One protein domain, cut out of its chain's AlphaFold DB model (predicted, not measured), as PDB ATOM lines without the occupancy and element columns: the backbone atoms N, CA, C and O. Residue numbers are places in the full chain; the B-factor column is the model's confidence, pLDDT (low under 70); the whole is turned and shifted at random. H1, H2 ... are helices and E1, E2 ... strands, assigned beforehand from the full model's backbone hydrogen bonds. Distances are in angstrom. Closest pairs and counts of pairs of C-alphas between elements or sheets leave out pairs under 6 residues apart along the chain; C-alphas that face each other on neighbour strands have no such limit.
ATOM      1  N   GLY A   2      13.377  -3.145 -22.440       82.56
ATOM      2  CA  GLY A   2      14.391  -3.146 -21.369       82.56
ATOM      3  C   GLY A   2      13.890  -3.271 -19.924       82.56
ATOM      4  O   GLY A   2      14.447  -4.047 -19.153       82.56
ATOM      5  N   VAL A   3      12.797  -2.599 -19.546       91.31
ATOM      6  CA  VAL A   3      12.205  -2.750 -18.195       91.31
ATOM      7  C   VAL A   3      11.657  -4.161 -17.962       91.31
ATOM      8  O   VAL A   3      11.849  -4.734 -16.891       91.31
ATOM      9  N   CYS A   4      11.036  -4.764 -18.978       91.88
ATOM     10  CA  CYS A   4      10.565  -6.146 -18.911       91.88
ATOM     11  C   CYS A   4      11.743  -7.121 -18.758       91.88
ATOM     12  O   CYS A   4      11.700  -7.993 -17.893       91.88
ATOM     13  N   ALA A   5      12.827  -6.921 -19.518       92.81
ATOM     14  CA  ALA A   5      14.047  -7.717 -19.388       92.81
ATOM     15  C   ALA A   5      14.624  -7.659 -17.961       92.81
ATOM     16  O   ALA A   5      14.913  -8.702 -17.379       92.81
ATOM     17  N   MET A   6      14.687  -6.469 -17.351       95.62
ATOM     18  CA  MET A   6      15.125  -6.310 -15.956       95.62
ATOM     19  C   MET A   6      14.214  -7.044 -14.957       95.62
ATOM     20  O   MET A   6      14.698  -7.681 -14.020       95.62
ATOM     21  N   HIS A   7      12.891  -6.987 -15.140       96.12
ATOM     22  CA  HIS A   7      11.965  -7.723 -14.274       96.12
ATOM     23  C   HIS A   7      12.111  -9.239 -14.431       96.12
ATOM     24  O   HIS A   7      12.111  -9.955 -13.430       96.12
ATOM     25  N   MET A   8      12.298  -9.725 -15.658       96.00
ATOM     26  CA  MET A   8      12.547 -11.142 -15.922       96.00
ATOM     27  C   MET A   8      13.851 -11.624 -15.276       96.00
ATOM     28  O   MET A   8      13.868 -12.680 -14.647       96.00
ATOM     29  N   GLU A   9      14.919 -10.828 -15.344       95.69
ATOM     30  CA  GLU A   9      16.184 -11.115 -14.657       95.69
ATOM     31  C   GLU A   9      15.994 -11.184 -13.134       95.69
ATOM     32  O   GLU A   9      16.498 -12.099 -12.475       95.69
ATOM     33  N   SER A  10      15.201 -10.267 -12.571       96.38
ATOM     34  CA  SER A  10      14.865 -10.272 -11.145       96.38
ATOM     35  C   SER A  10      14.096 -11.530 -10.730       96.38
ATOM     36  O   SER A  10      14.426 -12.136  -9.707       96.38
ATOM     37  N   ILE A  11      13.116 -11.972 -11.527       95.25
ATOM     38  CA  ILE A  11      12.359 -13.206 -11.264       95.25
ATOM     39  C   ILE A  11      13.308 -14.408 -11.225       95.25
ATOM     40  O   ILE A  11      13.285 -15.176 -10.260       95.25
ATOM     41  N   SER A  12      14.186 -14.552 -12.221       94.31
ATOM     42  CA  SER A  12      15.180 -15.632 -12.268       94.31
ATOM     43  C   SER A  12      16.119 -15.623 -11.056       94.31
ATOM     44  O   SER A  12      16.417 -16.678 -10.482       94.31
ATOM     45  N   ALA A  13      16.576 -14.439 -10.636       94.50
ATOM     46  CA  ALA A  13      17.446 -14.274  -9.474       94.50
ATOM     47  C   ALA A  13      16.736 -14.632  -8.159       94.50
ATOM     48  O   ALA A  13      17.289 -15.352  -7.329       94.50
ATOM     49  N   GLN A  14      15.489 -14.198  -7.975       95.31
ATOM     50  CA  GLN A  14      14.707 -14.526  -6.782       95.31
ATOM     51  C   GLN A  14      14.357 -16.017  -6.731       95.31
ATOM     52  O   GLN A  14      14.496 -16.650  -5.681       95.31
ATOM     53  N   LEU A  15      13.992 -16.611  -7.872       95.31
ATOM     54  CA  LEU A  15      13.707 -18.041  -7.967       95.31
ATOM     55  C   LEU A  15      14.922 -18.881  -7.555       95.31
ATOM     56  O   LEU A  15      14.764 -19.900  -6.884       95.31
ATOM     57  N   ARG A  16      16.142 -18.438  -7.891       92.44
ATOM     58  CA  ARG A  16      17.381 -19.068  -7.407       92.44
ATOM     59  C   ARG A  16      17.413 -19.174  -5.896       92.44
ATOM     60  O   ARG A  16      17.616 -20.269  -5.385       92.44
ATOM     61  N   ASN A  17      17.185 -18.065  -5.208       92.06
ATOM     62  CA  ASN A  17      17.284 -18.003  -3.755       92.06
ATOM     63  C   ASN A  17      16.215 -18.876  -3.086       92.06
ATOM     64  O   ASN A  17      16.511 -19.615  -2.146       92.06
ATOM     65  N   VAL A  18      14.987 -18.854  -3.613       92.31
ATOM     66  CA  VAL A  18      13.887 -19.674  -3.089       92.31
ATOM     67  C   VAL A  18      14.181 -21.168  -3.245       92.31
ATOM     68  O   VAL A  18      14.044 -21.927  -2.285       92.31
ATOM     69  N   LEU A  19      14.626 -21.604  -4.429       93.44
ATOM     70  CA  LEU A  19      14.938 -23.014  -4.671       93.44
ATOM     71  C   LEU A  19      16.181 -23.474  -3.899       93.44
ATOM     72  O   LEU A  19      16.200 -24.602  -3.407       93.44
ATOM     73  N   GLN A  20      17.178 -22.603  -3.724       91.75
ATOM     74  CA  GLN A  20      18.363 -22.895  -2.916       91.75
ATOM     75  C   GLN A  20      17.980 -23.243  -1.474       91.75
ATOM     76  O   GLN A  20      18.443 -24.248  -0.945       91.75
ATOM     77  N   SER A  21      17.038 -22.503  -0.875       89.81
ATOM     78  CA  SER A  21      16.532 -22.825   0.466       89.81
ATOM     79  C   SER A  21      15.927 -24.233   0.543       89.81
ATOM     80  O   SER A  21      16.103 -24.924   1.543       89.81
ATOM     81  N   TYR A  22      15.237 -24.697  -0.504       87.88
ATOM     82  CA  TYR A  22      14.759 -26.081  -0.561       87.88
ATOM     83  C   TYR A  22      15.926 -27.075  -0.643       87.88
ATOM     84  O   TYR A  22      15.938 -28.083   0.071       87.88
ATOM     85  N   TYR A  23      16.924 -26.797  -1.485       89.38
ATOM     86  CA  TYR A  23      18.077 -27.680  -1.651       89.38
ATOM     87  C   TYR A  23      18.897 -27.831  -0.371       89.38
ATOM     88  O   TYR A  23      19.225 -28.971  -0.033       89.38
ATOM     89  N   ASP A  24      19.101 -26.728   0.350       88.62
ATOM     90  CA  ASP A  24      19.911 -26.635   1.568       88.62
ATOM     91  C   ASP A  24      19.203 -27.133   2.827       88.62
ATOM     92  O   ASP A  24      19.861 -27.457   3.808       88.62
ATOM     93  N   ARG A  25      17.864 -27.153   2.857       84.31
ATOM     94  CA  ARG A  25      17.116 -27.522   4.074       84.31
ATOM     95  C   ARG A  25      16.536 -28.927   4.030       84.31
ATOM     96  O   ARG A  25      16.440 -29.567   5.069       84.31
ATOM     97  N   MET A  26      16.158 -29.430   2.856       80.19
ATOM     98  CA  MET A  26      15.504 -30.739   2.726       80.19
ATOM     99  C   MET A  26      16.518 -31.888   2.622       80.19
ATOM    100  O   MET A  26      16.607 -32.550   1.584       80.19
ATOM    101  N   HIS A  27      17.282 -32.119   3.691       81.69
ATOM    102  CA  HIS A  27      18.201 -33.252   3.839       81.69
ATOM    103  C   HIS A  27      18.321 -33.694   5.309       81.69
ATOM    104  O   HIS A  27      18.018 -32.921   6.217       81.69
ATOM    105  N   GLU A  28      18.779 -34.930   5.540       79.75
ATOM    106  CA  GLU A  28      18.727 -35.604   6.852       79.75
ATOM    107  C   GLU A  28      19.372 -34.798   7.988       79.75
ATOM    108  O   GLU A  28      18.833 -34.720   9.084       79.75
ATOM    109  N   GLN A  29      20.510 -34.150   7.723       84.56
ATOM    110  CA  GLN A  29      21.250 -33.387   8.733       84.56
ATOM    111  C   GLN A  29      20.531 -32.099   9.187       84.56
ATOM    112  O   GLN A  29      20.969 -31.468  10.148       84.56
ATOM    113  N   LYS A  30      19.469 -31.666   8.493       85.06
ATOM    114  CA  LYS A  30      18.668 -30.478   8.849       85.06
ATOM    115  C   LYS A  30      17.234 -30.833   9.212       85.06
ATOM    116  O   LYS A  30      16.677 -30.234  10.125       85.06
ATOM    117  N   ILE A  31      16.649 -31.790   8.502       81.50
ATOM    118  CA  ILE A  31      15.309 -32.310   8.747       81.50
ATOM    119  C   ILE A  31      15.453 -33.823   8.882       81.50
ATOM    120  O   ILE A  31      15.418 -34.557   7.893       81.50
ATOM    121  N   ALA A  32      15.654 -34.276  10.120       83.25
ATOM    122  CA  ALA A  32      15.742 -35.696  10.425       83.25
ATOM    123  C   ALA A  32      14.405 -36.362  10.092       83.25
ATOM    124  O   ALA A  32      13.357 -35.974  10.622       83.25
ATOM    125  N   ARG A  33      14.425 -37.373   9.220       78.50
ATOM    126  CA  ARG A  33      13.201 -38.057   8.770       78.50
ATOM    127  C   ARG A  33      12.475 -38.722   9.931       78.50
ATOM    128  O   ARG A  33      11.251 -38.647   9.989       78.50
ATOM    129  N   SER A  34      13.230 -39.299  10.864       76.12
ATOM    130  CA  SER A  34      12.710 -39.935  12.082       76.12
ATOM    131  C   SER A  34      11.890 -38.986  12.960       76.12
ATOM    132  O   SER A  34      10.970 -39.430  13.636       76.12
ATOM    133  N   VAL A  35      12.195 -37.687  12.926       77.44
ATOM    134  CA  VAL A  35      11.493 -36.663  13.710       77.44
ATOM    135  C   VAL A  35      10.391 -36.003  12.888       77.44
ATOM    136  O   VAL A  35       9.291 -35.797  13.382       77.44
ATOM    137  N   TRP A  36      10.656 -35.674  11.624       75.81
ATOM    138  CA  TRP A  36       9.726 -34.926  10.777       75.81
ATOM    139  C   TRP A  36       8.517 -35.748  10.322       75.81
ATOM    140  O   TRP A  36       7.387 -35.260  10.348       75.81
ATOM    141  N   LEU A  37       8.737 -36.997   9.904       71.50
ATOM    142  CA  LEU A  37       7.692 -37.813   9.282       71.50
ATOM    143  C   LEU A  37       6.497 -38.112  10.199       71.50
ATOM    144  O   LEU A  37       5.376 -37.972   9.707       71.50
ATOM    145  N   PRO A  38       6.678 -38.433  11.498       68.38
ATOM    146  CA  PRO A  38       5.552 -38.618  12.415       68.38
ATOM    147  C   PRO A  38       4.665 -37.374  12.592       68.38
ATOM    148  O   PRO A  38       3.525 -37.504  13.019       68.38
ATOM    149  N   HIS A  39       5.172 -36.175  12.280       69.38
ATOM    150  CA  HIS A  39       4.485 -34.906  12.554       69.38
ATOM    151  C   HIS A  39       3.916 -34.220  11.307       69.38
ATOM    152  O   HIS A  39       2.996 -33.415  11.420       69.38
ATOM    153  N   VAL A  40       4.470 -34.490  10.121       65.62
ATOM    154  CA  VAL A  40       4.120 -33.753   8.890       65.62
ATOM    155  C   VAL A  40       3.296 -34.561   7.907       65.62
ATOM    156  O   VAL A  40       2.595 -33.987   7.071       65.62
ATOM    157  N   GLN A  41       3.291 -35.884   8.034       59.50
ATOM    158  CA  GLN A  41       2.287 -36.680   7.350       59.50
ATOM    159  C   GLN A  41       1.001 -36.637   8.177       59.50
ATOM    160  O   GLN A  41       0.787 -37.439   9.081       59.50
ATOM    161  N   GLY A  42       0.178 -35.622   7.899       46.97
ATOM    162  CA  GLY A  42      -1.130 -35.461   8.520       46.97
ATOM    163  C   GLY A  42      -1.982 -36.721   8.362       46.97
ATOM    164  O   GLY A  42      -1.961 -37.371   7.315       46.97
ATOM    165  N   PHE A  43      -2.715 -37.038   9.427       42.66
ATOM    166  CA  PHE A  43      -3.723 -38.089   9.507       42.66
ATOM    167  C   PHE A  43      -4.629 -38.086   8.276       42.66
ATOM    168  O   PHE A  43      -5.524 -37.251   8.204       42.66
ATOM    169  N   PHE A  44      -4.397 -39.050   7.380       48.09
ATOM    170  CA  PHE A  44      -5.269 -39.518   6.302       48.09
ATOM    171  C   PHE A  44      -5.792 -38.443   5.318       48.09
ATOM    172  O   PHE A  44      -6.184 -37.333   5.662       48.09
ATOM    173  N   ALA A  45      -5.955 -38.811   4.047       49.38
ATOM    174  CA  ALA A  45      -7.120 -38.328   3.329       49.38
ATOM    175  C   ALA A  45      -8.253 -38.937   4.128       49.38
ATOM    176  O   ALA A  45      -8.475 -40.150   4.072       49.38
ATOM    177  N   TRP A  46      -8.873 -38.142   4.995       51.94
ATOM    178  CA  TRP A  46     -10.076 -38.609   5.629       51.94
ATOM    179  C   TRP A  46     -10.949 -39.032   4.454       51.94
ATOM    180  O   TRP A  46     -11.196 -38.231   3.556       51.94
ATOM    181  N   GLY A  47     -11.425 -40.274   4.438       53.03
ATOM    182  CA  GLY A  47     -12.466 -40.689   3.497       53.03
ATOM    183  C   GLY A  47     -13.717 -39.797   3.565       53.03
ATOM    184  O   GLY A  47     -14.668 -40.060   2.834       53.03
ATOM    185  N   VAL A  48     -13.700 -38.766   4.432       63.16
ATOM    186  CA  VAL A  48     -14.446 -37.515   4.347       63.16
ATOM    187  C   VAL A  48     -14.676 -37.133   2.901       63.16
ATOM    188  O   VAL A  48     -13.814 -37.000   2.029       63.16
ATOM    189  N   GLY A  49     -15.955 -37.002   2.700       73.88
ATOM    190  CA  GLY A  49     -16.607 -36.943   1.445       73.88
ATOM    191  C   GLY A  49     -18.076 -36.777   1.744       73.88
ATOM    192  O   GLY A  49     -18.501 -36.761   2.902       73.88
ATOM    193  N   HIS A  50     -18.844 -36.632   0.693       79.88
ATOM    194  CA  HIS A  50     -20.287 -36.629   0.790       79.88
ATOM    195  C   HIS A  50     -20.831 -37.454  -0.358       79.88
ATOM    196  O   HIS A  50     -20.158 -37.642  -1.375       79.88
ATOM    197  N   MET A  51     -22.044 -37.956  -0.182       85.94
ATOM    198  CA  MET A  51     -22.781 -38.493  -1.308       85.94
ATOM    199  C   MET A  51     -23.209 -37.321  -2.183       85.94
ATOM    200  O   MET A  51     -23.801 -36.366  -1.683       85.94
ATOM    201  N   ASP A  52     -22.887 -37.377  -3.465       84.25
ATOM    202  CA  ASP A  52     -23.462 -36.454  -4.432       84.25
ATOM    203  C   ASP A  52     -24.918 -36.837  -4.675       84.25
ATOM    204  O   ASP A  52     -25.194 -37.927  -5.170       84.25
ATOM    205  N   GLU A  53     -25.861 -35.965  -4.335       85.56
ATOM    206  CA  GLU A  53     -27.289 -36.282  -4.467       85.56
ATOM    207  C   GLU A  53     -27.727 -36.433  -5.934       85.56
ATOM    208  O   GLU A  53     -28.690 -37.142  -6.216       85.56
ATOM    209  N   ALA A  54     -27.007 -35.810  -6.874       85.56
ATOM    210  CA  ALA A  54     -27.317 -35.869  -8.300       85.56
ATOM    211  C   ALA A  54     -26.809 -37.155  -8.977       85.56
ATOM    212  O   ALA A  54     -27.532 -37.751  -9.773       85.56
ATOM    213  N   SER A  55     -25.574 -37.579  -8.689       84.94
ATOM    214  CA  SER A  55     -24.972 -38.778  -9.298       84.94
ATOM    215  C   SER A  55     -25.062 -40.039  -8.438       84.94
ATOM    216  O   SER A  55     -24.856 -41.137  -8.950       84.94
ATOM    217  N   GLY A  56     -25.357 -39.914  -7.141       86.62
ATOM    218  CA  GLY A  56     -25.331 -41.027  -6.190       86.62
ATOM    219  C   GLY A  56     -23.922 -41.548  -5.882       86.62
ATOM    220  O   GLY A  56     -23.782 -42.609  -5.273       86.62
ATOM    221  N   GLU A  57     -22.871 -40.836  -6.299       83.56
ATOM    222  CA  GLU A  57     -21.485 -41.239  -6.069       83.56
ATOM    223  C   GLU A  57     -20.912 -40.635  -4.781       83.56
ATOM    224  O   GLU A  57     -21.127 -39.465  -4.455       83.56
ATOM    225  N   TRP A  58     -20.096 -41.414  -4.061       78.75
ATOM    226  CA  TRP A  58     -19.345 -40.901  -2.915       78.75
ATOM    227  C   TRP A  58     -18.193 -40.011  -3.388       78.75
ATOM    228  O   TRP A  58     -17.140 -40.484  -3.834       78.75
ATOM    229  N   ILE A  59     -18.367 -38.702  -3.250       75.56
ATOM    230  CA  ILE A  59     -17.347 -37.710  -3.557       75.56
ATOM    231  C   ILE A  59     -16.356 -37.636  -2.403       75.56
ATOM    232  O   ILE A  59     -16.715 -37.189  -1.323       75.56
ATOM    233  N   ARG A  60     -15.087 -37.975  -2.652       72.75
ATOM    234  CA  ARG A  60     -13.991 -37.832  -1.678       72.75
ATOM    235  C   ARG A  60     -13.262 -36.503  -1.824       72.75
ATOM    236  O   ARG A  60     -13.121 -35.989  -2.938       72.75
ATOM    237  N   PHE A  61     -12.771 -35.987  -0.704       69.12
ATOM    238  CA  PHE A  61     -11.803 -34.898  -0.694       69.12
ATOM    239  C   PHE A  61     -10.387 -35.467  -0.614       69.12
ATOM    240  O   PHE A  61     -10.081 -36.308   0.231       69.12
ATOM    241  N   ASP A  62      -9.535 -35.013  -1.526       67.44
ATOM    242  CA  ASP A  62      -8.119 -35.359  -1.535       67.44
ATOM    243  C   ASP A  62      -7.379 -34.582  -0.435       67.44
ATOM    244  O   ASP A  62      -7.754 -33.470  -0.059       67.44
ATOM    245  N   GLY A  63      -6.315 -35.176   0.098       66.56
ATOM    246  CA  GLY A  63      -5.468 -34.533   1.097       66.56
ATOM    247  C   GLY A  63      -4.516 -33.492   0.508       66.56
ATOM    248  O   GLY A  63      -4.450 -33.248  -0.699       66.56
ATOM    249  N   LEU A  64      -3.725 -32.886   1.394       69.88
ATOM    250  CA  LEU A  64      -2.778 -31.839   1.024       69.88
ATOM    251  C   LEU A  64      -1.630 -32.383   0.160       69.88
ATOM    252  O   LEU A  64      -1.112 -33.478   0.387       69.88
ATOM    253  N   SER A  65      -1.190 -31.595  -0.821       74.81
ATOM    254  CA  SER A  65      -0.017 -31.921  -1.635       74.81
ATOM    255  C   SER A  65       0.782 -30.679  -2.017       74.81
ATOM    256  O   SER A  65       0.250 -29.573  -2.112       74.81
ATOM    257  N   GLY A  66       2.068 -30.870  -2.332       77.69
ATOM    258  CA  GLY A  66       2.941 -29.796  -2.824       77.69
ATOM    259  C   GLY A  66       2.421 -29.102  -4.091       77.69
ATOM    260  O   GLY A  66       2.799 -27.968  -4.372       77.69
ATOM    261  N   ASN A  67       1.489 -29.725  -4.820       77.75
ATOM    262  CA  ASN A  67       0.847 -29.123  -5.985       77.75
ATOM    263  C   ASN A  67      -0.097 -27.963  -5.637       77.75
ATOM    264  O   ASN A  67      -0.503 -27.233  -6.538       77.75
ATOM    265  N   GLN A  68      -0.450 -27.775  -4.363       83.81
ATOM    266  CA  GLN A  68      -1.241 -26.633  -3.895       83.81
ATOM    267  C   GLN A  68      -0.393 -25.374  -3.669       83.81
ATOM    268  O   GLN A  68      -0.947 -24.294  -3.483       83.81
ATOM    269  N   VAL A  69       0.940 -25.468  -3.707       89.81
ATOM    270  CA  VAL A  69       1.826 -24.319  -3.476       89.81
ATOM    271  C   VAL A  69       1.702 -23.307  -4.623       89.81
ATOM    272  O   VAL A  69       1.996 -23.620  -5.780       89.81
ATOM    273  N   LEU A  70       1.310 -22.069  -4.288       93.12
ATOM    274  CA  LEU A  70       1.059 -20.983  -5.247       93.12
ATOM    275  C   LEU A  70       2.243 -20.719  -6.179       93.12
ATOM    276  O   LEU A  70       2.024 -20.530  -7.369       93.12
ATOM    277  N   LEU A  71       3.480 -20.732  -5.670       94.44
ATOM    278  CA  LEU A  71       4.669 -20.433  -6.475       94.44
ATOM    279  C   LEU A  71       4.747 -21.306  -7.735       94.44
ATOM    280  O   LEU A  71       4.932 -20.786  -8.830       94.44
ATOM    281  N   PHE A  72       4.574 -22.622  -7.595       93.12
ATOM    282  CA  PHE A  72       4.670 -23.533  -8.736       93.12
ATOM    283  C   PHE A  72       3.482 -23.375  -9.686       93.12
ATOM    284  O   PHE A  72       3.684 -23.337 -10.893       93.12
ATOM    285  N   GLN A  73       2.268 -23.179  -9.160       93.31
ATOM    286  CA  GLN A  73       1.092 -22.915  -9.997       93.31
ATOM    287  C   GLN A  73       1.212 -21.600 -10.780       93.31
ATOM    288  O   GLN A  73       0.816 -21.535 -11.941       93.31
ATOM    289  N   ALA A  74       1.756 -20.555 -10.156       95.25
ATOM    290  CA  ALA A  74       1.987 -19.261 -10.778       95.25
ATOM    291  C   ALA A  74       3.045 -19.344 -11.883       95.25
ATOM    292  O   ALA A  74       2.814 -18.829 -12.974       95.25
ATOM    293  N   LEU A  75       4.168 -20.024 -11.621       95.31
ATOM    294  CA  LEU A  75       5.207 -20.255 -12.623       95.31
ATOM    295  C   LEU A  75       4.662 -21.052 -13.804       95.31
ATOM    296  O   LEU A  75       4.881 -20.670 -14.944       95.31
ATOM    297  N   ASP A  76       3.915 -22.123 -13.547       94.56
ATOM    298  CA  ASP A  76       3.339 -22.942 -14.610       94.56
ATOM    299  C   ASP A  76       2.370 -22.155 -15.488       94.56
ATOM    300  O   ASP A  76       2.514 -22.161 -16.709       94.56
ATOM    301  N   ALA A  77       1.460 -21.396 -14.872       95.00
ATOM    302  CA  ALA A  77       0.559 -20.505 -15.591       95.00
ATOM    303  C   ALA A  77       1.326 -19.467 -16.427       95.00
ATOM    304  O   ALA A  77       1.069 -19.315 -17.619       95.00
ATOM    305  N   PHE A  78       2.321 -18.801 -15.832       95.69
ATOM    306  CA  PHE A  78       3.129 -17.794 -16.519       95.69
ATOM    307  C   PHE A  78       3.961 -18.376 -17.674       95.69
ATOM    308  O   PHE A  78       4.172 -17.712 -18.686       95.69
ATOM    309  N   LEU A  79       4.406 -19.627 -17.561       94.31
ATOM    310  CA  LEU A  79       5.179 -20.330 -18.589       94.31
ATOM    311  C   LEU A  79       4.306 -20.968 -19.679       94.31
ATOM    312  O   LEU A  79       4.855 -21.493 -20.655       94.31
ATOM    313  N   GLY A  80       2.977 -20.931 -19.522       92.31
ATOM    314  CA  GLY A  80       2.018 -21.595 -20.406       92.31
ATOM    315  C   GLY A  80       2.027 -23.120 -20.277       92.31
ATOM    316  O   GLY A  80       1.717 -23.818 -21.242       92.31
ATOM    317  N   ILE A  81       2.431 -23.637 -19.117       91.62
ATOM    318  CA  ILE A  81       2.434 -25.062 -18.792       91.62
ATOM    319  C   ILE A  81       1.076 -25.408 -18.195       91.62
ATOM    320  O   ILE A  81       0.655 -24.825 -17.197       91.62
ATOM    321  N   GLU A  82       0.422 -26.418 -18.764       88.00
ATOM    322  CA  GLU A  82      -0.888 -26.857 -18.297       88.00
ATOM    323  C   GLU A  82      -0.919 -27.125 -16.778       88.00
ATOM    324  O   GLU A  82       0.032 -27.715 -16.227       88.00
ATOM    325  N   PRO A  83      -2.015 -26.746 -16.097       83.75
ATOM    326  CA  PRO A  83      -2.223 -27.047 -14.690       83.75
ATOM    327  C   PRO A  83      -2.120 -28.546 -14.410       83.75
ATOM    328  O   PRO A  83      -2.528 -29.376 -15.215       83.75
ATOM    329  N   TYR A  84      -1.583 -28.889 -13.240       76.81
ATOM    330  CA  TYR A  84      -1.490 -30.288 -12.837       76.81
ATOM    331  C   TYR A  84      -2.838 -30.870 -12.392       76.81
ATOM    332  O   TYR A  84      -3.252 -31.929 -12.854       76.81
ATOM    333  N   LEU A  85      -3.492 -30.195 -11.447       80.00
ATOM    334  CA  LEU A  85      -4.765 -30.644 -10.901       80.00
ATOM    335  C   LEU A  85      -5.860 -30.469 -11.959       80.00
ATOM    336  O   LEU A  85      -5.894 -29.444 -12.650       80.00
ATOM    337  N   SER A  86      -6.772 -31.443 -12.037       82.44
ATOM    338  CA  SER A  86      -7.982 -31.317 -12.851       82.44
ATOM    339  C   SER A  86      -8.773 -30.071 -12.435       82.44
ATOM    340  O   SER A  86      -8.611 -29.574 -11.318       82.44
ATOM    341  N   LEU A  87      -9.644 -29.551 -13.305       84.19
ATOM    342  CA  LEU A  87     -10.466 -28.382 -12.966       84.19
ATOM    343  C   LEU A  87     -11.234 -28.598 -11.649       84.19
ATOM    344  O   LEU A  87     -11.141 -27.772 -10.742       84.19
ATOM    345  N   ARG A  88     -11.872 -29.765 -11.515       82.81
ATOM    346  CA  ARG A  88     -12.586 -30.202 -10.309       82.81
ATOM    347  C   ARG A  88     -11.693 -30.171  -9.068       82.81
ATOM    348  O   ARG A  88     -12.073 -29.604  -8.044       82.81
ATOM    349  N   ASP A  89     -10.499 -30.753  -9.150       79.56
ATOM    350  CA  ASP A  89      -9.599 -30.841  -7.993       79.56
ATOM    351  C   ASP A  89      -9.012 -29.476  -7.637       79.56
ATOM    352  O   ASP A  89      -8.799 -29.181  -6.464       79.56
ATOM    353  N   ARG A  90      -8.784 -28.603  -8.625       84.44
ATOM    354  CA  ARG A  90      -8.376 -27.216  -8.371       84.44
ATOM    355  C   ARG A  90      -9.461 -26.455  -7.634       84.44
ATOM    356  O   ARG A  90      -9.156 -25.763  -6.672       84.44
ATOM    357  N   GLU A  91     -10.707 -26.553  -8.082       85.75
ATOM    358  CA  GLU A  91     -11.824 -25.828  -7.475       85.75
ATOM    359  C   GLU A  91     -12.036 -26.199  -6.010       85.75
ATOM    360  O   GLU A  91     -12.325 -25.316  -5.202       85.75
ATOM    361  N   ARG A  92     -11.818 -27.472  -5.674       78.94
ATOM    362  CA  ARG A  92     -11.974 -28.007  -4.318       78.94
ATOM    363  C   ARG A  92     -10.773 -27.750  -3.424       78.94
ATOM    364  O   ARG A  92     -10.942 -27.403  -2.262       78.94
ATOM    365  N   ASN A  93      -9.567 -27.922  -3.963       78.81
ATOM    366  CA  ASN A  93      -8.353 -28.019  -3.156       78.81
ATOM    367  C   ASN A  93      -7.457 -26.774  -3.242       78.81
ATOM    368  O   ASN A  93      -6.419 -26.732  -2.582       78.81
ATOM    369  N   VAL A  94      -7.806 -25.773  -4.061       86.56
ATOM    370  CA  VAL A  94      -7.020 -24.540  -4.240       86.56
ATOM    371  C   VAL A  94      -7.891 -23.302  -3.982       86.56
ATOM    372  O   VAL A  94      -8.936 -23.140  -4.628       86.56
ATOM    373  N   PRO A  95      -7.457 -22.369  -3.107       91.69
ATOM    374  CA  PRO A  95      -8.207 -21.154  -2.807       91.69
ATOM    375  C   PRO A  95      -8.594 -20.356  -4.058       91.69
ATOM    376  O   PRO A  95      -7.794 -20.181  -4.982       91.69
ATOM    377  N   ALA A  96      -9.810 -19.802  -4.066       93.50
ATOM    378  CA  ALA A  96     -10.354 -19.079  -5.218       93.50
ATOM    379  C   ALA A  96      -9.451 -17.925  -5.691       93.50
ATOM    380  O   ALA A  96      -9.264 -17.734  -6.890       93.50
ATOM    381  N   ARG A  97      -8.833 -17.187  -4.757       96.38
ATOM    382  CA  ARG A  97      -7.919 -16.079  -5.083       96.38
ATOM    383  C   ARG A  97      -6.607 -16.548  -5.708       96.38
ATOM    384  O   ARG A  97      -6.127 -15.908  -6.636       96.38
ATOM    385  N   GLN A  98      -6.073 -17.685  -5.264       95.31
ATOM    386  CA  GLN A  98      -4.900 -18.302  -5.880       95.31
ATOM    387  C   GLN A  98      -5.208 -18.757  -7.311       95.31
ATOM    388  O   GLN A  98      -4.435 -18.472  -8.223       95.31
ATOM    389  N   ARG A  99      -6.373 -19.380  -7.534       94.38
ATOM    390  CA  ARG A  99      -6.824 -19.755  -8.884       94.38
ATOM    391  C   ARG A  99      -6.967 -18.538  -9.796       94.38
ATOM    392  O   ARG A  99      -6.429 -18.559 -10.898       94.38
ATOM    393  N   ALA A 100      -7.630 -17.487  -9.314       96.12
ATOM    394  CA  ALA A 100      -7.823 -16.249 -10.065       96.12
ATOM    395  C   ALA A 100      -6.487 -15.603 -10.460       96.12
ATOM    396  O   ALA A 100      -6.321 -15.197 -11.606       96.12
ATOM    397  N   LEU A 101      -5.513 -15.563  -9.542       96.50
ATOM    398  CA  LEU A 101      -4.179 -15.036  -9.826       96.50
ATOM    399  C   LEU A 101      -3.468 -15.834 -10.930       96.50
ATOM    400  O   LEU A 101      -2.954 -15.246 -11.878       96.50
ATOM    401  N   CYS A 102      -3.480 -17.168 -10.851       95.81
ATOM    402  CA  CYS A 102      -2.889 -18.013 -11.890       95.81
ATOM    403  C   CYS A 102      -3.558 -17.799 -13.257       95.81
ATOM    404  O   CYS A 102      -2.857 -17.708 -14.258       95.81
ATOM    405  N   SER A 103      -4.885 -17.651 -13.312       95.06
ATOM    406  CA  SER A 103      -5.591 -17.353 -14.567       95.06
ATOM    407  C   SER A 103      -5.171 -16.014 -15.182       95.06
ATOM    408  O   SER A 103      -5.084 -15.903 -16.402       95.06
ATOM    409  N   VAL A 104      -4.868 -15.003 -14.360       96.94
ATOM    410  CA  VAL A 104      -4.316 -13.726 -14.845       96.94
ATOM    411  C   VAL A 104      -2.919 -13.935 -15.435       96.94
ATOM    412  O   VAL A 104      -2.651 -13.444 -16.529       96.94
ATOM    413  N   PHE A 105      -2.041 -14.692 -14.772       96.38
ATOM    414  CA  PHE A 105      -0.698 -14.969 -15.301       96.38
ATOM    415  C   PHE A 105      -0.710 -15.757 -16.608       96.38
ATOM    416  O   PHE A 105       0.070 -15.444 -17.499       96.38
ATOM    417  N   GLU A 106      -1.603 -16.733 -16.742       94.62
ATOM    418  CA  GLU A 106      -1.780 -17.479 -17.988       94.62
ATOM    419  C   GLU A 106      -2.265 -16.563 -19.117       94.62
ATOM    420  O   GLU A 106      -1.652 -16.513 -20.182       94.62
ATOM    421  N   LYS A 107      -3.310 -15.766 -18.856       95.12
ATOM    422  CA  LYS A 107      -3.875 -14.817 -19.827       95.12
ATOM    423  C   LYS A 107      -2.850 -13.792 -20.316       95.12
ATOM    424  O   LYS A 107      -2.875 -13.412 -21.482       95.12
ATOM    425  N   HIS A 108      -1.993 -13.315 -19.418       94.19
ATOM    426  CA  HIS A 108      -1.000 -12.280 -19.705       94.19
ATOM    427  C   HIS A 108       0.408 -12.840 -19.943       94.19
ATOM    428  O   HIS A 108       1.368 -12.073 -20.018       94.19
ATOM    429  N   SER A 109       0.550 -14.162 -20.091       93.44
ATOM    430  CA  SER A 109       1.818 -14.759 -20.492       93.44
ATOM    431  C   SER A 109       2.181 -14.294 -21.899       93.44
ATOM    432  O   SER A 109       1.452 -14.512 -22.866       93.44
ATOM    433  N   PHE A 110       3.344 -13.666 -22.017       93.12
ATOM    434  CA  PHE A 110       3.864 -13.147 -23.280       93.12
ATOM    435  C   PHE A 110       4.919 -14.066 -23.901       93.12
ATOM    436  O   PHE A 110       5.450 -13.758 -24.961       93.12
ATOM    437  N   ARG A 111       5.200 -15.229 -23.291       92.75
ATOM    438  CA  ARG A 111       6.229 -16.166 -23.771       92.75
ATOM    439  C   ARG A 111       6.022 -16.558 -25.236       92.75
ATOM    440  O   ARG A 111       6.978 -16.572 -25.998       92.75
ATOM    441  N   ARG A 112       4.779 -16.857 -25.635       89.00
ATOM    442  CA  ARG A 112       4.450 -17.252 -27.019       89.00
ATOM    443  C   ARG A 112       4.631 -16.103 -28.014       89.00
ATOM    444  O   ARG A 112       5.080 -16.338 -29.126       89.00
ATOM    445  N   GLN A 113       4.343 -14.875 -27.585       89.25
ATOM    446  CA  GLN A 113       4.434 -13.670 -28.417       89.25
ATOM    447  C   GLN A 113       5.887 -13.312 -28.763       89.25
ATOM    448  O   GLN A 113       6.138 -12.616 -29.742       89.25
ATOM    449  N   LEU A 114       6.861 -13.819 -27.993       88.62
ATOM    450  CA  LEU A 114       8.282 -13.603 -28.270       88.62
ATOM    451  C   LEU A 114       8.725 -14.216 -29.599       88.62
ATOM    452  O   LEU A 114       9.726 -13.764 -30.136       88.62
ATOM    453  N   ASN A 115       8.027 -15.221 -30.132       85.25
ATOM    454  CA  ASN A 115       8.374 -15.805 -31.432       85.25
ATOM    455  C   ASN A 115       8.047 -14.863 -32.597       85.25
ATOM    456  O   ASN A 115       8.750 -14.874 -33.601       85.25
ATOM    457  N   ASP A 116       7.025 -14.025 -32.424       87.12
ATOM    458  CA  ASP A 116       6.530 -13.097 -33.447       87.12
ATOM    459  C   ASP A 116       7.084 -11.671 -33.256       87.12
ATOM    460  O   ASP A 116       6.803 -10.767 -34.042       87.12
ATOM    461  N   THR A 117       7.866 -11.447 -32.193       84.25
ATOM    462  CA  THR A 117       8.475 -10.148 -31.877       84.25
ATOM    463  C   THR A 117       9.817 -10.000 -32.607       84.25
ATOM    464  O   THR A 117      10.610 -10.948 -32.585       84.25
ATOM    465  N   PRO A 118      10.116  -8.833 -33.218       85.44
ATOM    466  CA  PRO A 118      11.412  -8.571 -33.835       85.44
ATOM    467  C   PRO A 118      12.575  -8.888 -32.893       85.44
ATOM    468  O   PRO A 118      12.547  -8.545 -31.712       85.44
ATOM    469  N   GLN A 119      13.599  -9.552 -33.424       85.06
ATOM    470  CA  GLN A 119      14.780  -9.917 -32.655       85.06
ATOM    471  C   GLN A 119      15.563  -8.654 -32.278       85.06
ATOM    472  O   GLN A 119      16.118  -7.976 -33.141       85.06
ATOM    473  N   ASP A 120      15.626  -8.358 -30.986       91.12
ATOM    474  CA  ASP A 120      16.497  -7.332 -30.427       91.12
ATOM    475  C   ASP A 120      17.155  -7.831 -29.133       91.12
ATOM    476  O   ASP A 120      16.796  -8.878 -28.583       91.12
ATOM    477  N   ALA A 121      18.138  -7.073 -28.645       90.94
ATOM    478  CA  ALA A 121      18.915  -7.452 -27.469       90.94
ATOM    479  C   ALA A 121      18.045  -7.646 -26.213       90.94
ATOM    480  O   ALA A 121      18.341  -8.507 -25.385       90.94
ATOM    481  N   ASP A 122      16.964  -6.878 -26.054       92.31
ATOM    482  CA  ASP A 122      16.073  -7.010 -24.900       92.31
ATOM    483  C   ASP A 122      15.178  -8.250 -25.016       92.31
ATOM    484  O   ASP A 122      14.946  -8.946 -24.027       92.31
ATOM    485  N   THR A 123      14.698  -8.553 -26.218       92.50
ATOM    486  CA  THR A 123      13.886  -9.733 -26.523       92.50
ATOM    487  C   THR A 123      14.701 -11.008 -26.319       92.50
ATOM    488  O   THR A 123      14.215 -11.953 -25.693       92.50
ATOM    489  N   ASP A 124      15.971 -11.016 -26.727       92.50
ATOM    490  CA  ASP A 124      16.890 -12.132 -26.480       92.50
ATOM    491  C   ASP A 124      17.192 -12.319 -24.992       92.50
ATOM    492  O   ASP A 124      17.164 -13.447 -24.490       92.50
ATOM    493  N   ARG A 125      17.384 -11.223 -24.248       95.00
ATOM    494  CA  ARG A 125      17.515 -11.278 -22.784       95.00
ATOM    495  C   ARG A 125      16.276 -11.883 -22.137       95.00
ATOM    496  O   ARG A 125      16.403 -12.762 -21.291       95.00
ATOM    497  N   ILE A 126      15.081 -11.460 -22.546       95.38
ATOM    498  CA  ILE A 126      13.816 -11.994 -22.027       95.38
ATOM    499  C   ILE A 126      13.693 -13.498 -22.309       95.38
ATOM    500  O   ILE A 126      13.341 -14.253 -21.399       95.38
ATOM    501  N   ARG A 127      14.006 -13.951 -23.532       94.31
ATOM    502  CA  ARG A 127      13.996 -15.383 -23.885       94.31
ATOM    503  C   ARG A 127      14.960 -16.178 -23.010       94.31
ATOM    504  O   ARG A 127      14.547 -17.162 -22.400       94.31
ATOM    505  N   ALA A 128      16.187 -15.686 -22.843       94.62
ATOM    506  CA  ALA A 128      17.178 -16.320 -21.979       94.62
ATOM    507  C   ALA A 128      16.687 -16.454 -20.525       94.62
ATOM    508  O   ALA A 128      16.946 -17.465 -19.871       94.62
ATOM    509  N   GLN A 129      15.940 -15.470 -20.011       96.31
ATOM    510  CA  GLN A 129      15.356 -15.567 -18.671       96.31
ATOM    511  C   GLN A 129      14.215 -16.587 -18.586       96.31
ATOM    512  O   GLN A 129      14.134 -17.313 -17.597       96.31
ATOM    513  N   PHE A 130      13.359 -16.699 -19.607       95.94
ATOM    514  CA  PHE A 130      12.362 -17.773 -19.658       95.94
ATOM    515  C   PHE A 130      13.014 -19.160 -19.630       95.94
ATOM    516  O   PHE A 130      12.583 -20.022 -18.858       95.94
ATOM    517  N   ASP A 131      14.075 -19.354 -20.413       95.00
ATOM    518  CA  ASP A 131      14.820 -20.614 -20.458       95.00
ATOM    519  C   ASP A 131      15.487 -20.927 -19.115       95.00
ATOM    520  O   ASP A 131      15.444 -22.064 -18.635       95.00
ATOM    521  N   GLU A 132      16.042 -19.917 -18.445       96.06
ATOM    522  CA  GLU A 132      16.633 -20.073 -17.117       96.06
ATOM    523  C   GLU A 132      15.581 -20.446 -16.056       96.06
ATOM    524  O   GLU A 132      15.826 -21.325 -15.222       96.06
ATOM    525  N   ILE A 133      14.388 -19.842 -16.095       96.19
ATOM    526  CA  ILE A 133      13.270 -20.208 -15.209       96.19
ATOM    527  C   ILE A 133      12.853 -21.667 -15.454       96.19
ATOM    528  O   ILE A 133      12.708 -22.431 -14.493       96.19
ATOM    529  N   LEU A 134      12.705 -22.083 -16.715       95.12
ATOM    530  CA  LEU A 134      12.351 -23.462 -17.078       95.12
ATOM    531  C   LEU A 134      13.403 -24.460 -16.608       95.12
ATOM    532  O   LEU A 134      13.069 -25.462 -15.972       95.12
ATOM    533  N   LYS A 135      14.682 -24.164 -16.849       95.31
ATOM    534  CA  LYS A 135      15.813 -24.983 -16.404       95.31
ATOM    535  C   LYS A 135      15.801 -25.182 -14.889       95.31
ATOM    536  O   LYS A 135      15.999 -26.300 -14.406       95.31
ATOM    537  N   ARG A 136      15.531 -24.122 -14.127       94.62
ATOM    538  CA  ARG A 136      15.415 -24.175 -12.661       94.62
ATOM    539  C   ARG A 136      14.225 -25.002 -12.204       94.62
ATOM    540  O   ARG A 136      14.368 -25.834 -11.311       94.62
ATOM    541  N   LEU A 137      13.068 -24.805 -12.829       94.31
ATOM    542  CA  LEU A 137      11.857 -25.553 -12.508       94.31
ATOM    543  C   LEU A 137      12.029 -27.048 -12.811       94.31
ATOM    544  O   LEU A 137      11.633 -27.891 -12.005       94.31
ATOM    545  N   ARG A 138      12.695 -27.377 -13.921       92.62
ATOM    546  CA  ARG A 138      13.095 -28.742 -14.277       92.62
ATOM    547  C   ARG A 138      14.011 -29.346 -13.213       92.62
ATOM    548  O   ARG A 138      13.713 -30.429 -12.716       92.62
ATOM    549  N   LEU A 139      15.077 -28.644 -12.816       93.19
ATOM    550  CA  LEU A 139      15.981 -29.111 -11.761       93.19
ATOM    551  C   LEU A 139      15.231 -29.348 -10.444       93.19
ATOM    552  O   LEU A 139      15.403 -30.390  -9.815       93.19
ATOM    553  N   PHE A 140      14.368 -28.413 -10.042       92.88
ATOM    554  CA  PHE A 140      13.518 -28.581  -8.868       92.88
ATOM    555  C   PHE A 140      12.665 -29.845  -8.966       92.88
ATOM    556  O   PHE A 140      12.689 -30.644  -8.037       92.88
ATOM    557  N   ARG A 141      11.968 -30.071 -10.084       90.81
ATOM    558  CA  ARG A 141      11.118 -31.255 -10.282       90.81
ATOM    559  C   ARG A 141      11.909 -32.554 -10.243       90.81
ATOM    560  O   ARG A 141      11.468 -33.493  -9.587       90.81
ATOM    561  N   THR A 142      13.084 -32.602 -10.871       89.88
ATOM    562  CA  THR A 142      13.981 -33.766 -10.806       89.88
ATOM    563  C   THR A 142      14.394 -34.058  -9.366       89.88
ATOM    564  O   THR A 142      14.218 -35.174  -8.882       89.88
ATOM    565  N   VAL A 143      14.890 -33.048  -8.648       89.12
ATOM    566  CA  VAL A 143      15.344 -33.217  -7.262       89.12
ATOM    567  C   VAL A 143      14.173 -33.551  -6.336       89.12
ATOM    568  O   VAL A 143      14.303 -34.400  -5.456       89.12
ATOM    569  N   HIS A 144      13.018 -32.914  -6.527       87.12
ATOM    570  CA  HIS A 144      11.805 -33.191  -5.770       87.12
ATOM    571  C   HIS A 144      11.320 -34.624  -5.994       87.12
ATOM    572  O   HIS A 144      11.027 -35.293  -5.007       87.12
ATOM    573  N   LYS A 145      11.346 -35.131  -7.238       84.62
ATOM    574  CA  LYS A 145      11.024 -36.530  -7.560       84.62
ATOM    575  C   LYS A 145      11.858 -37.499  -6.726       84.62
ATOM    576  O   LYS A 145      11.313 -38.377  -6.058       84.62
ATOM    577  N   THR A 146      13.176 -37.315  -6.728       82.88
ATOM    578  CA  THR A 146      14.098 -38.183  -5.984       82.88
ATOM    579  C   THR A 146      13.914 -38.049  -4.473       82.88
ATOM    580  O   THR A 146      13.851 -39.052  -3.764       82.88
ATOM    581  N   ARG A 147      13.799 -36.817  -3.961       82.06
ATOM    582  CA  ARG A 147      13.691 -36.571  -2.518       82.06
ATOM    583  C   ARG A 147      12.354 -37.056  -1.963       82.06
ATOM    584  O   ARG A 147      12.373 -37.750  -0.955       82.06
ATOM    585  N   ALA A 148      11.225 -36.783  -2.615       77.44
ATOM    586  CA  ALA A 148       9.900 -37.187  -2.136       77.44
ATOM    587  C   ALA A 148       9.808 -38.702  -1.890       77.44
ATOM    588  O   ALA A 148       9.330 -39.118  -0.836       77.44
ATOM    589  N   LYS A 149      10.366 -39.520  -2.799       75.19
ATOM    590  CA  LYS A 149      10.407 -40.984  -2.656       75.19
ATOM    591  C   LYS A 149      11.050 -41.413  -1.332       75.19
ATOM    592  O   LYS A 149      10.478 -42.225  -0.623       75.19
ATOM    593  N   SER A 150      12.169 -40.793  -0.946       75.31
ATOM    594  CA  SER A 150      12.909 -41.139   0.283       75.31
ATOM    595  C   SER A 150      12.196 -40.809   1.604       75.31
ATOM    596  O   SER A 150      12.572 -41.351   2.648       75.31
ATOM    597  N   TYR A 151      11.215 -39.901   1.569       71.56
ATOM    598  CA  TYR A 151      10.375 -39.546   2.717       71.56
ATOM    599  C   TYR A 151       9.107 -40.408   2.756       71.56
ATOM    600  O   TYR A 151       8.666 -40.788   3.834       71.56
ATOM    601  N   LEU A 152       8.548 -40.740   1.590       70.44
ATOM    602  CA  LEU A 152       7.310 -41.514   1.469       70.44
ATOM    603  C   LEU A 152       7.519 -43.030   1.577       70.44
ATOM    604  O   LEU A 152       6.584 -43.728   1.938       70.44
ATOM    605  N   SER A 153       8.722 -43.540   1.299       69.69
ATOM    606  CA  SER A 153       9.043 -44.972   1.385       69.69
ATOM    607  C   SER A 153       9.382 -45.457   2.802       69.69
ATOM    608  O   SER A 153       9.771 -46.608   2.974       69.69
ATOM    609  N   GLN A 154       9.347 -44.577   3.806       70.25
ATOM    610  CA  GLN A 154       9.666 -44.943   5.187       70.25
ATOM    611  C   GLN A 154       8.498 -45.731   5.801       70.25
ATOM    612  O   GLN A 154       7.369 -45.235   5.744       70.25
ATOM    613  N   PRO A 155       8.741 -46.916   6.399       64.31
ATOM    614  CA  PRO A 155       7.696 -47.702   7.042       64.31
ATOM    615  C   PRO A 155       6.995 -46.895   8.127       64.31
ATOM    616  O   PRO A 155       7.636 -46.324   9.010       64.31
ATOM    617  N   ALA A 156       5.675 -46.857   8.044       65.06
ATOM    618  CA  ALA A 156       4.842 -46.114   8.965       65.06
ATOM    619  C   ALA A 156       3.490 -46.826   9.069       65.06
ATOM    620  O   ALA A 156       2.572 -46.512   8.308       65.06
ATOM    621  N   PRO A 157       3.398 -47.866   9.917       63.12
ATOM    622  CA  PRO A 157       2.235 -48.752   9.987       63.12
ATOM    623  C   PRO A 157       0.940 -48.023  10.372       63.12
ATOM    624  O   PRO A 157      -0.149 -48.521  10.106       63.12
ATOM    625  N   GLU A 158       1.043 -46.829  10.953       60.75
ATOM    626  CA  GLU A 158      -0.074 -45.937  11.238       60.75
ATOM    627  C   GLU A 158      -0.642 -45.207  10.000       60.75
ATOM    628  O   GLU A 158      -1.680 -44.553  10.104       60.75
ATOM    629  N   ARG A 159       0.010 -45.287   8.829       62.12
ATOM    630  CA  ARG A 159      -0.345 -44.515   7.623       62.12
ATOM    631  C   ARG A 159      -1.090 -45.372   6.601       62.12
ATOM    632  O   ARG A 159      -0.626 -46.441   6.217       62.12
ATOM    633  N   LEU A 160      -2.201 -44.854   6.066       56.50
ATOM    634  CA  LEU A 160      -2.737 -45.355   4.796       56.50
ATOM    635  C   LEU A 160      -1.892 -44.768   3.655       56.50
ATOM    636  O   LEU A 160      -1.583 -43.571   3.698       56.50
ATOM    637  N   PRO A 161      -1.538 -45.556   2.624       56.84
ATOM    638  CA  PRO A 161      -0.802 -45.049   1.476       56.84
ATOM    639  C   PRO A 161      -1.542 -43.877   0.817       56.84
ATOM    640  O   PRO A 161      -2.705 -43.970   0.419       56.84
ATOM    641  N   MET A 162      -0.852 -42.743   0.714       56.38
ATOM    642  CA  MET A 162      -1.313 -41.559  -0.005       56.38
ATOM    643  C   MET A 162      -0.213 -41.074  -0.923       56.38
ATOM    644  O   MET A 162       0.933 -40.915  -0.495       56.38
ATOM    645  N   THR A 163      -0.571 -40.748  -2.161       56.38
ATOM    646  CA  THR A 163       0.364 -40.139  -3.105       56.38
ATOM    647  C   THR A 163      -0.263 -38.943  -3.798       56.38
ATOM    648  O   THR A 163      -1.371 -38.993  -4.325       56.38
ATOM    649  N   ALA A 164       0.446 -37.810  -3.737       55.88
ATOM    650  CA  ALA A 164       0.042 -36.547  -4.358       55.88
ATOM    651  C   ALA A 164      -1.388 -36.068  -4.006       55.88
ATOM    652  O   ALA A 164      -2.059 -35.480  -4.849       55.88
ATOM    653  N   GLY A 165      -1.837 -36.297  -2.767       51.91
ATOM    654  CA  GLY A 165      -3.170 -35.912  -2.286       51.91
ATOM    655  C   GLY A 165      -4.247 -36.984  -2.480       51.91
ATOM    656  O   GLY A 165      -5.265 -36.922  -1.803       51.91
ATOM    657  N   LYS A 166      -4.023 -38.018  -3.299       56.34
ATOM    658  CA  LYS A 166      -5.025 -39.068  -3.521       56.34
ATOM    659  C   LYS A 166      -5.001 -40.128  -2.424       56.34
ATOM    660  O   LYS A 166      -3.944 -40.673  -2.100       56.34
ATOM    661  N   SER A 167      -6.178 -40.442  -1.881       53.91
ATOM    662  CA  SER A 167      -6.374 -41.568  -0.959       53.91
ATOM    663  C   SER A 167      -6.381 -42.890  -1.723       53.91
ATOM    664  O   SER A 167      -7.281 -43.125  -2.532       53.91
ATOM    665  N   LEU A 168      -5.453 -43.797  -1.421       56.47
ATOM    666  CA  LEU A 168      -5.428 -45.129  -2.020       56.47
ATOM    667  C   LEU A 168      -5.920 -46.159  -1.000       56.47
ATOM    668  O   LEU A 168      -5.147 -46.858  -0.362       56.47
ATOM    669  N   LEU A 169      -7.242 -46.259  -0.835       48.88
ATOM    670  CA  LEU A 169      -7.890 -47.118   0.176       48.88
ATOM    671  C   LEU A 169      -7.667 -48.640  -0.006       48.88
ATOM    672  O   LEU A 169      -8.233 -49.420   0.753       48.88
ATOM    673  N   LYS A 170      -6.879 -49.073  -1.001       51.53
ATOM    674  CA  LYS A 170      -6.589 -50.489  -1.303       51.53
ATOM    675  C   LYS A 170      -5.210 -50.753  -1.931       51.53
ATOM    676  O   LYS A 170      -4.947 -51.897  -2.283       51.53
ATOM    677  N   ALA A 171      -4.370 -49.736  -2.136       52.72
ATOM    678  CA  ALA A 171      -3.102 -49.942  -2.839       52.72
ATOM    679  C   ALA A 171      -2.018 -50.389  -1.861       52.72
ATOM    680  O   ALA A 171      -1.926 -49.859  -0.753       52.72
ATOM    681  N   ASP A 172      -1.179 -51.326  -2.289       65.06
ATOM    682  CA  ASP A 172       0.103 -51.534  -1.633       65.06
ATOM    683  C   ASP A 172       0.987 -50.270  -1.793       65.06
ATOM    684  O   ASP A 172       0.718 -49.352  -2.586       65.06
ATOM    685  N   MET A 173       2.027 -50.166  -0.968       66.25
ATOM    686  CA  MET A 173       2.921 -49.006  -0.995       66.25
ATOM    687  C   MET A 173       3.693 -48.905  -2.321       66.25
ATOM    688  O   MET A 173       4.003 -47.796  -2.756       66.25
ATOM    689  N   ASP A 174       3.933 -50.023  -3.003       69.69
ATOM    690  CA  ASP A 174       4.696 -50.066  -4.248       69.69
ATOM    691  C   ASP A 174       3.894 -49.484  -5.422       69.69
ATOM    692  O   ASP A 174       4.384 -48.587  -6.108       69.69
ATOM    693  N   GLN A 175       2.625 -49.864  -5.576       66.88
ATOM    694  CA  GLN A 175       1.660 -49.286  -6.518       66.88
ATOM    695  C   GLN A 175       1.487 -47.783  -6.292       66.88
ATOM    696  O   GLN A 175       1.390 -46.988  -7.231       66.88
ATOM    697  N   SER A 176       1.474 -47.372  -5.023       66.69
ATOM    698  CA  SER A 176       1.386 -45.963  -4.650       66.69
ATOM    699  C   SER A 176       2.616 -45.194  -5.145       66.69
ATOM    700  O   SER A 176       2.484 -44.132  -5.765       66.69
ATOM    701  N   LEU A 177       3.811 -45.739  -4.909       70.31
ATOM    702  CA  LEU A 177       5.078 -45.163  -5.355       70.31
ATOM    703  C   LEU A 177       5.224 -45.179  -6.883       70.31
ATOM    704  O   LEU A 177       5.757 -44.215  -7.430       70.31
ATOM    705  N   GLU A 178       4.716 -46.202  -7.569       74.38
ATOM    706  CA  GLU A 178       4.696 -46.289  -9.033       74.38
ATOM    707  C   GLU A 178       3.798 -45.205  -9.645       74.38
ATOM    708  O   GLU A 178       4.234 -44.461 -10.529       74.38
ATOM    709  N   PHE A 179       2.583 -45.021  -9.112       71.06
ATOM    710  CA  PHE A 179       1.707 -43.920  -9.519       71.06
ATOM    711  C   PHE A 179       2.388 -42.561  -9.321       71.06
ATOM    712  O   PHE A 179       2.375 -41.716 -10.220       71.06
ATOM    713  N   LEU A 180       3.009 -42.344  -8.157       71.81
ATOM    714  CA  LEU A 180       3.725 -41.105  -7.856       71.81
ATOM    715  C   LEU A 180       4.902 -40.884  -8.816       71.81
ATOM    716  O   LEU A 180       5.148 -39.764  -9.263       71.81
ATOM    717  N   GLU A 181       5.636 -41.942  -9.142       77.44
ATOM    718  CA  GLU A 181       6.749 -41.913 -10.080       77.44
ATOM    719  C   GLU A 181       6.290 -41.541 -11.495       77.44
ATOM    720  O   GLU A 181       6.870 -40.624 -12.091       77.44
ATOM    721  N   GLY A 182       5.230 -42.171 -12.005       78.31
ATOM    722  CA  GLY A 182       4.608 -41.811 -13.280       78.31
ATOM    723  C   GLY A 182       4.120 -40.362 -13.280       78.31
ATOM    724  O   GLY A 182       4.437 -39.590 -14.189       78.31
ATOM    725  N   PHE A 183       3.451 -39.954 -12.201       75.25
ATOM    726  CA  PHE A 183       2.973 -38.590 -12.006       75.25
ATOM    727  C   PHE A 183       4.113 -37.551 -12.088       75.25
ATOM    728  O   PHE A 183       4.067 -36.618 -12.898       75.25
ATOM    729  N   MET A 184       5.167 -37.711 -11.284       79.75
ATOM    730  CA  MET A 184       6.285 -36.761 -11.243       79.75
ATOM    731  C   MET A 184       7.083 -36.751 -12.555       79.75
ATOM    732  O   MET A 184       7.574 -35.702 -12.974       79.75
ATOM    733  N   THR A 185       7.172 -37.898 -13.234       82.19
ATOM    734  CA  THR A 185       7.817 -38.014 -14.551       82.19
ATOM    735  C   THR A 185       7.024 -37.265 -15.621       82.19
ATOM    736  O   THR A 185       7.603 -36.465 -16.353       82.19
ATOM    737  N   GLY A 186       5.698 -37.423 -15.656       80.69
ATOM    738  CA  GLY A 186       4.840 -36.656 -16.560       80.69
ATOM    739  C   GLY A 186       4.988 -35.148 -16.355       80.69
ATOM    740  O   GLY A 186       5.027 -34.380 -17.319       80.69
ATOM    741  N   ARG A 187       5.164 -34.701 -15.102       78.12
ATOM    742  CA  ARG A 187       5.404 -33.281 -14.826       78.12
ATOM    743  C   ARG A 187       6.768 -32.797 -15.309       78.12
ATOM    744  O   ARG A 187       6.871 -31.658 -15.762       78.12
ATOM    745  N   LEU A 188       7.792 -33.641 -15.220       81.44
ATOM    746  CA  LEU A 188       9.129 -33.334 -15.719       81.44
ATOM    747  C   LEU A 188       9.131 -33.144 -17.242       81.44
ATOM    748  O   LEU A 188       9.710 -32.167 -17.712       81.44
ATOM    749  N   VAL A 189       8.427 -34.008 -17.982       81.75
ATOM    750  CA  VAL A 189       8.296 -33.922 -19.451       81.75
ATOM    751  C   VAL A 189       7.669 -32.599 -19.888       81.75
ATOM    752  O   VAL A 189       8.140 -31.983 -20.828       81.75
ATOM    753  N   ARG A 190       6.674 -32.082 -19.158       77.75
ATOM    754  CA  ARG A 190       6.046 -30.774 -19.454       77.75
ATOM    755  C   ARG A 190       6.940 -29.554 -19.163       77.75
ATOM    756  O   ARG A 190       6.501 -28.419 -19.312       77.75
ATOM    757  N   THR A 191       8.153 -29.787 -18.667       73.81
ATOM    758  CA  THR A 191       9.218 -28.783 -18.470       73.81
ATOM    759  C   THR A 191      10.425 -29.012 -19.380       73.81
ATOM    760  O   THR A 191      11.421 -28.303 -19.230       73.81
TER     761      THR A 191
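AT A GLANCE: This is residues 2 to 191 of the 192 residues of an uncharacterized protein of Diaporthe ampelina (UniProt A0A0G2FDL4). One long helix, H7, lies between H1, which runs beside it the same way, and H8, which folds back along its later part as a helical hairpin; the smaller pair H3 and H5 lies on a third side of H7, with H3 nearer to it. A thin hairpin of two strands, E1 and E2, reaches far from H7. The printed part has 190 residues with eight named helices and two named strands, in the order H1 H2 E1 E2 H3 H4 H5 H6 H7 H8; it is mostly helix, with one antiparallel sheet, E1 - E2. It is only just compact, close to loose, with a radius of gyration of the C-alphas of 19.3 A, and flat, spanning 59 by 50 by 25 A.

IN THESE COORDINATES: The sheet holds E1, residues 49 to 51, and E2, residues 58 to 60. H7, residues 121 to 152, is the longest helix, 46.2 A from C-alpha 121 at (18.915, -7.452, -27.469) to C-alpha 152 at (7.310, -41.514, 1.469), with a kink of 26 degrees near residue 146. H1, residues 2 to 25, begins at C-alpha 2 (14.391, -3.146, -21.369) and measures 35.3 A; H8, residues 173 to 189, measures 24.4 A and ends at C-alpha 189 (8.296, -33.922, -19.451). H5 is residues 96 to 107, 16.5 A, and H3 residues 70 to 79, 14.0 A. The shorter helices are H2, residues 33 to 40, H4, residues 87 to 93, and H6, residues 112 to 115.

HOW THE PARTS SIT: E1 and E2 form an antiparallel hairpin at 161 degrees, with N 50 and O 59 within hydrogen-bond range at 3.0 A and N 59 and O 50 at 2.8 A. Both strands are apart from H7. H7 touches H1 at a shallow tilt of 17 degrees, the same way; their closest C-alphas, of Ala 5 and Ile 126, are 5.0 A apart. H7 touches H8 with residues 138 to 149 alone, at a shallow tilt of 6 degrees, opposite ways; the closest C-alphas, of Lys 145 and Met 184, are 6.0 A apart. H3 is close to H7 but not clearly touching, with the closest C-alphas, of Leu 79 and Phe 130, 7.7 A apart. H3 touches H5 at a shallow tilt of 20 degrees, the same way; the C-alphas of Ala 77 and Glu 106 are closest, at 4.5 A. Close but not clearly touching are also H4 and H5, with the closest C-alphas, of Arg 90 and Arg 99, at 7.6 A; H6 and H7, Leu 114 and Thr 123, at 7.0 A; and H2 and H7, Arg 33 and Tyr 151, at 6.8 A. In H3, H4, H5 and H8 every O i to N i+4 pair is within hydrogen-bond range, against 19 of 20 in H1, 2 of 4 in H2 and 25 of 28 in H7; H6 is too short for such a pair.

THE WHOLE: The C-alphas of Pro 118 and Pro 157, the two farthest apart, are 60.2 A from each other. The printed part has no cut. The link from H7 to H8 is long, 20 residues, and in it residues 162 to 163 pair with residues 166 to 167, antiparallel. The mean pLDDT of the printed part is 81.6; residues 38 to 48, 61 to 64, 153 and 155 to 176 are under 70.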